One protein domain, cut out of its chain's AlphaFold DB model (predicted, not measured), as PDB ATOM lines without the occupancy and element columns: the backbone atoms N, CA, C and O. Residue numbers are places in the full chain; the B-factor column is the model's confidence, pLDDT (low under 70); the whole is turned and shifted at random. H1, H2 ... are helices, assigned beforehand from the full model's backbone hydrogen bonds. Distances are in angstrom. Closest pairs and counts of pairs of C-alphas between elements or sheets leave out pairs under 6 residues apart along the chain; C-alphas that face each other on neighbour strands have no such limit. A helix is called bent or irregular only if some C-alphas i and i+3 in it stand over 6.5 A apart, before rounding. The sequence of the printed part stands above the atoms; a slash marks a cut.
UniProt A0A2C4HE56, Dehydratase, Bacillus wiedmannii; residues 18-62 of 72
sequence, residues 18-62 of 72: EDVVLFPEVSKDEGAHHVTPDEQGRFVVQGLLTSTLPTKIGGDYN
ATOM      1  N   GLU A  18       5.964 -13.332  10.983       95.25
ATOM      2  CA  GLU A  18       5.226 -14.429  11.610       95.25
ATOM      3  C   GLU A  18       3.730 -14.342  11.297       95.25
ATOM      4  O   GLU A  18       3.135 -15.361  10.965       95.25
ATOM      5  N   ASP A  19       3.135 -13.144  11.311       96.38
ATOM      6  CA  ASP A  19       1.732 -12.959  10.916       96.38
ATOM      7  C   ASP A  19       1.482 -13.414   9.471       96.38
ATOM      8  O   ASP A  19       0.512 -14.120   9.191       96.38
ATOM      9  N   VAL A  20       2.372 -13.018   8.558       95.44
ATOM     10  CA  VAL A  20       2.262 -13.318   7.123       95.44
ATOM     11  C   VAL A  20       2.464 -14.806   6.844       95.44
ATOM     12  O   VAL A  20       1.794 -15.353   5.971       95.44
ATOM     13  N   VAL A  21       3.350 -15.465   7.593       93.94
ATOM     14  CA  VAL A  21       3.630 -16.904   7.467       93.94
ATOM     15  C   VAL A  21       2.533 -17.758   8.106       93.94
ATOM     16  O   VAL A  21       2.204 -18.811   7.570       93.94
ATOM     17  N   LEU A  22       1.942 -17.312   9.218       96.12
ATOM     18  CA  LEU A  22       0.883 -18.046   9.914       96.12
ATOM     19  C   LEU A  22      -0.454 -17.976   9.168       96.12
ATOM     20  O   LEU A  22      -1.227 -18.933   9.172       96.12
ATOM     21  N   PHE A  23      -0.757 -16.839   8.541       97.19
ATOM     22  CA  PHE A  23      -2.071 -16.608   7.948       97.19
ATOM     23  C   PHE A  23      -2.493 -17.666   6.903       97.19
ATOM     24  O   PHE A  23      -3.630 -18.128   7.000       97.19
ATOM     25  N   PRO A  24      -1.634 -18.126   5.970       96.19
ATOM     26  CA  PRO A  24      -1.956 -19.212   5.040       96.19
ATOM     27  C   PRO A  24      -2.376 -20.519   5.723       96.19
ATOM     28  O   PRO A  24      -3.235 -21.230   5.203       96.19
ATOM     29  N   GLU A  25      -1.844 -20.835   6.909       96.12
ATOM     30  CA  GLU A  25      -2.168 -22.086   7.607       96.12
ATOM     31  C   GLU A  25      -3.656 -22.162   7.974       96.12
ATOM     32  O   GLU A  25      -4.280 -23.227   7.863       96.12
ATOM     33  N   VAL A  26      -4.231 -21.019   8.356       96.62
ATOM     34  CA  VAL A  26      -5.642 -20.874   8.737       96.62
ATOM     35  C   VAL A  26      -6.538 -20.455   7.575       96.62
ATOM     36  O   VAL A  26      -7.661 -20.946   7.483       96.62
ATOM     37  N   SER A  27      -6.075 -19.576   6.685       96.50
ATOM     38  CA  SER A  27      -6.887 -19.042   5.583       96.50
ATOM     39  C   SER A  27      -6.877 -19.915   4.329       96.50
ATOM     40  O   SER A  27      -7.790 -19.804   3.514       96.50
ATOM     41  N   LYS A  28      -5.860 -20.776   4.176       96.19
ATOM     42  CA  LYS A  28      -5.541 -21.525   2.946       96.19
ATOM     43  C   LYS A  28      -5.183 -20.642   1.746       96.19
ATOM     44  O   LYS A  28      -5.172 -21.114   0.612       96.19
ATOM     45  N   ASP A  29      -4.854 -19.375   1.992       95.69
ATOM     46  CA  ASP A  29      -4.317 -18.459   0.986       95.69
ATOM     47  C   ASP A  29      -2.807 -18.682   0.810       95.69
ATOM     48  O   ASP A  29      -1.969 -18.005   1.408       95.69
ATOM     49  N   GLU A  30      -2.465 -19.693   0.012       94.94
ATOM     50  CA  GLU A  30      -1.089 -20.148  -0.235       94.94
ATOM     51  C   GLU A  30      -0.479 -19.536  -1.515       94.94
ATOM     52  O   GLU A  30       0.401 -20.120  -2.149       94.94
ATOM     53  N   GLY A  31      -0.944 -18.351  -1.929       93.81
ATOM     54  CA  GLY A  31      -0.402 -17.646  -3.093       93.81
ATOM     55  C   GLY A  31       1.121 -17.472  -3.010       93.81
ATOM     56  O   GLY A  31       1.655 -17.044  -1.988       93.81
ATOM     57  N   ALA A  32       1.846 -17.768  -4.096       92.00
ATOM     58  CA  ALA A  32       3.315 -17.842  -4.085       92.00
ATOM     59  C   ALA A  32       4.017 -16.571  -3.556       92.00
ATOM     60  O   ALA A  32       5.059 -16.669  -2.914       92.00
ATOM     61  N   HIS A  33       3.422 -15.395  -3.772       89.38
ATOM     62  CA  HIS A  33       3.919 -14.090  -3.316       89.38
ATOM     63  C   HIS A  33       3.772 -13.853  -1.799       89.38
ATOM     64  O   HIS A  33       4.358 -12.914  -1.258       89.38
ATOM     65  N   HIS A  34       3.007 -14.702  -1.112       91.38
ATOM     66  CA  HIS A  34       2.817 -14.688   0.336       91.38
ATOM     67  C   HIS A  34       3.712 -15.692   1.069       91.38
ATOM     68  O   HIS A  34       4.048 -15.472   2.229       91.38
ATOM     69  N   VAL A  35       4.110 -16.780   0.401       90.75
ATOM     70  CA  VAL A  35       4.897 -17.872   1.006       90.75
ATOM     71  C   VAL A  35       6.364 -17.881   0.571       90.75
ATOM     72  O   VAL A  35       7.209 -18.426   1.276       90.75
ATOM     73  N   THR A  36       6.686 -17.246  -0.559       93.19
ATOM     74  CA  THR A  36       8.061 -17.100  -1.052       93.19
ATOM     75  C   THR A  36       8.508 -15.650  -0.889       93.19
ATOM     76  O   THR A  36       7.861 -14.764  -1.453       93.19
ATOM     77  N   PRO A  37       9.592 -15.375  -0.141       92.56
ATOM     78  CA  PRO A  37      10.119 -14.023  -0.050       92.56
ATOM     79  C   PRO A  37      10.799 -13.591  -1.354       92.56
ATOM     80  O   PRO A  37      11.289 -14.422  -2.120       92.56
ATOM     81  N   ASP A  38      10.884 -12.281  -1.572       92.88
ATOM     82  CA  ASP A  38      11.706 -11.711  -2.640       92.88
ATOM     83  C   ASP A  38      13.216 -11.835  -2.354       92.88
ATOM     84  O   ASP A  38      13.645 -12.323  -1.306       92.88
ATOM     85  N   GLU A  39      14.047 -11.355  -3.284       95.12
ATOM     86  CA  GLU A  39      15.516 -11.386  -3.177       95.12
ATOM     87  C   GLU A  39      16.063 -10.663  -1.930       95.12
ATOM     88  O   GLU A  39      17.192 -10.914  -1.513       95.12
ATOM     89  N   GLN A  40      15.274  -9.777  -1.319       94.75
ATOM     90  CA  GLN A  40      15.625  -9.028  -0.110       94.75
ATOM     91  C   GLN A  40      15.044  -9.671   1.160       94.75
ATOM     92  O   GLN A  40      15.178  -9.114   2.250       94.75
ATOM     93  N   GLY A  41      14.397 -10.834   1.048       90.44
ATOM     94  CA  GLY A  41      13.799 -11.546   2.172       90.44
ATOM     95  C   GLY A  41      12.427 -11.014   2.604       90.44
ATOM     96  O   GLY A  41      11.985 -11.335   3.711       90.44
ATOM     97  N   ARG A  42      11.756 -10.197   1.780       91.25
ATOM     98  CA  ARG A  42      10.472  -9.555   2.111       91.25
ATOM     99  C   ARG A  42       9.295 -10.370   1.588       91.25
ATOM    100  O   ARG A  42       9.377 -10.968   0.522       91.25
ATOM    101  N   PHE A  43       8.180 -10.325   2.311       92.50
ATOM    102  CA  PHE A  43       6.923 -10.969   1.925       92.50
ATOM    103  C   PHE A  43       5.873  -9.923   1.565       92.50
ATOM    104  O   PHE A  43       5.851  -8.832   2.141       92.50
ATOM    105  N   VAL A  44       4.965 -10.272   0.652       94.69
ATOM    106  CA  VAL A  44       3.757  -9.479   0.419       94.69
ATOM    107  C   VAL A  44       2.729  -9.858   1.483       94.69
ATOM    108  O   VAL A  44       2.411 -11.033   1.642       94.69
ATOM    109  N   VAL A  45       2.193  -8.876   2.207       96.38
ATOM    110  CA  VAL A  45       1.113  -9.100   3.183       96.38
ATOM    111  C   VAL A  45      -0.184  -9.433   2.439       96.38
ATOM    112  O   VAL A  45      -0.532  -8.751   1.474       96.38
ATOM    113  N   GLN A  46      -0.919 -10.452   2.887       97.06
ATOM    114  CA  GLN A  46      -2.207 -10.830   2.300       97.06
ATOM    115  C   GLN A  46      -3.230  -9.702   2.444       97.06
ATOM    116  O   GLN A  46      -3.421  -9.150   3.530       97.06
ATOM    117  N   GLY A  47      -3.970  -9.412   1.371       95.69
ATOM    118  CA  GLY A  47      -5.071  -8.444   1.422       95.69
ATOM    119  C   GLY A  47      -6.162  -8.853   2.418       95.69
ATOM    120  O   GLY A  47      -6.741  -8.010   3.100       95.69
ATOM    121  N   LEU A  48      -6.413 -10.156   2.578       95.44
ATOM    122  CA  LEU A  48      -7.356 -10.651   3.585       95.44
ATOM    123  C   LEU A  48      -6.795 -10.585   5.013       95.44
ATOM    124  O   LEU A  48      -7.574 -10.373   5.940       95.44
ATOM    125  N   LEU A  49      -5.472 -10.670   5.198       97.00
ATOM    126  CA  LEU A  49      -4.836 -10.426   6.497       97.00
ATOM    127  C   LEU A  49      -4.990  -8.954   6.903       97.00
ATOM    128  O   LEU A  49      -5.417  -8.672   8.021       97.00
ATOM    129  N   THR A  50      -4.741  -8.001   6.000       96.56
ATOM    130  CA  THR A  50      -4.976  -6.573   6.299       96.56
ATOM    131  C   THR A  50      -6.458  -6.270   6.524       96.56
ATOM    132  O   THR A  50      -6.806  -5.480   7.404       96.56
ATOM    133  N   SER A  51      -7.345  -6.977   5.821       94.19
ATOM    134  CA  SER A  51      -8.799  -6.890   6.008       94.19
ATOM    135  C   SER A  51      -9.282  -7.418   7.365       94.19
ATOM    136  O   SER A  51     -10.459  -7.259   7.686       94.19
ATOM    137  N   THR A  52      -8.407  -8.000   8.197       94.75
ATOM    138  CA  THR A  52      -8.744  -8.340   9.587       94.75
ATOM    139  C   THR A  52      -8.719  -7.133  10.527       94.75
ATOM    140  O   THR A  52      -9.353  -7.185  11.572       94.75
ATOM    141  N   LEU A  53      -8.060  -6.016  10.191       95.62
ATOM    142  CA  LEU A  53      -7.961  -4.861  11.102       95.62
ATOM    143  C   LEU A  53      -9.326  -4.337  11.605       95.62
ATOM    144  O   LEU A  53      -9.443  -4.053  12.802       95.62
ATOM    145  N   PRO A  54     -10.390  -4.266  10.776       92.31
ATOM    146  CA  PRO A  54     -11.718  -3.881  11.248       92.31
ATOM    147  C   PRO A  54     -12.338  -4.858  12.256       92.31
ATOM    148  O   PRO A  54     -13.180  -4.438  13.047       92.31
ATOM    149  N   THR A  55     -11.939  -6.137  12.279       93.12
ATOM    150  CA  THR A  55     -12.499  -7.115  13.230       93.12
ATOM    151  C   THR A  55     -12.075  -6.813  14.663       93.12
ATOM    152  O   THR A  55     -12.868  -7.039  15.572       93.12
ATOM    153  N   LYS A  56     -10.894  -6.209  14.874       95.00
ATOM    154  CA  LYS A  56     -10.473  -5.680  16.182       95.00
ATOM    155  C   LYS A  56     -11.476  -4.646  16.688       95.00
ATOM    156  O   LYS A  56     -11.967  -4.760  17.806       95.00
ATOM    157  N   ILE A  57     -11.813  -3.660  15.852       93.56
ATOM    158  CA  ILE A  57     -12.789  -2.620  16.207       93.56
ATOM    159  C   ILE A  57     -14.167  -3.258  16.424       93.56
ATOM    160  O   ILE A  57     -14.824  -2.987  17.422       93.56
ATOM    161  N   GLY A  58     -14.596  -4.154  15.532       92.50
ATOM    162  CA  GLY A  58     -15.855  -4.878  15.697       92.50
ATOM    163  C   GLY A  58     -15.937  -5.633  17.030       92.50
ATOM    164  O   GLY A  58     -16.954  -5.542  17.713       92.50
ATOM    165  N   GLY A  59     -14.857  -6.307  17.432       94.06
ATOM    166  CA  GLY A  59     -14.744  -7.020  18.703       94.06
ATOM    167  C   GLY A  59     -14.822  -6.099  19.921       94.06
ATOM    168  O   GLY A  59     -15.629  -6.352  20.813       94.06
ATOM    169  N   ASP A  60     -14.073  -4.992  19.927       94.44
ATOM    170  CA  ASP A  60     -14.062  -4.020  21.035       94.44
ATOM    171  C   ASP A  60     -15.462  -3.467  21.356       94.44
ATOM    172  O   ASP A  60     -15.793  -3.191  22.514       94.44
ATOM    173  N   TYR A  61     -16.305  -3.315  20.329       92.56
ATOM    174  CA  TYR A  61     -17.649  -2.746  20.448       92.56
ATOM    175  C   TYR A  61     -18.779  -3.774  20.282       92.56
ATOM    176  O   TYR A  61     -19.945  -3.381  20.248       92.56
ATOM    177  N   ASN A  62     -18.464  -5.073  20.227       91.69
ATOM    178  CA  ASN A  62     -19.428  -6.167  20.038       91.69
ATOM    179  C   ASN A  62     -20.357  -5.956  18.823       91.69
ATOM    180  O   ASN A  62     -21.572  -6.164  18.888       91.69
TER     181      ASN A  62
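This is residues 18 to 62 of the 72 residues of the protein "Dehydratase" of Bacillus wiedmannii (UniProt A0A2C4HE56). What does a first look at residues 18 to 62 show? The printed part is a small body with an arm: H1, the short helices H2 and H3 and the long loop of residues 36 to 46 make the body, and residues 51 to 62, with H4, stick out from it as an arm. The loop runs out to Glu 39 and folds back to H3, and the length runs from that turn to the end of the arm. What are the counts and the size? The printed part has 45 residues with four named helices, in the order H1, H2, H3, H4, and no named strand; its class is all helix. It is loose, with a radius of gyration of the C-alphas of 12.5 A, and spans 42 by 20 by 15 A.

Where does the first helix lie? H1 holds residues 18 to 27, from C-alpha 18 at (5.226, -14.429, 11.610), and is 14.3 A long from first to last C-alpha. It is only just irregular: C-alphas 21 and 24 are 6.51 A apart. Which short helices follow? H2 holds residues 32 to 35, 5.3 A long, and H3 residues 47 to 50, 5.2 A long, beginning at C-alpha 47 at (-5.071, -8.444, 1.422). Where does the last helix end? H4 holds residues 53 to 60, is 11.7 A long and ends at C-alpha 60 at (-14.062, -4.020, 21.035).

What stands next to H1? H1 and H2 only just touch, with 3 pairs of C-alphas within 8 A, the closest being those of Val 21 and Val 35 at 6.7 A. H1 and H3 are close but not clearly touching; their closest C-alphas, those of Phe 23 and Leu 49, are 6.9 A apart. Which parts stay apart? H2 and H3 are apart, and H4 is apart from H1 and from H2. H3 and H4 meet only through their link. What do the backbone atoms show? O i to N i+4 pairs are within hydrogen-bond range in 3 of 6 cases in H1 and 3 of 4 in H4. H2 and H3 are too short for such a pair; the one O i to N i+3 pair is within range in H2 and not in H3.

How far does it reach? The two C-alphas farthest apart, those of Glu 39 and Asn 62, are 42.3 A apart. Without residues 51 to 62, which stand free, the body spans 26 by 16 by 15 A. How are the helices linked? The links from H1 to H2 and from H3 to H4 are tight, and that from H2 to H3, with 11 residues, is long. Is anything missing or uncertain? The printed part has no cut, its mean pLDDT is 94.3, and no printed residue is under 70.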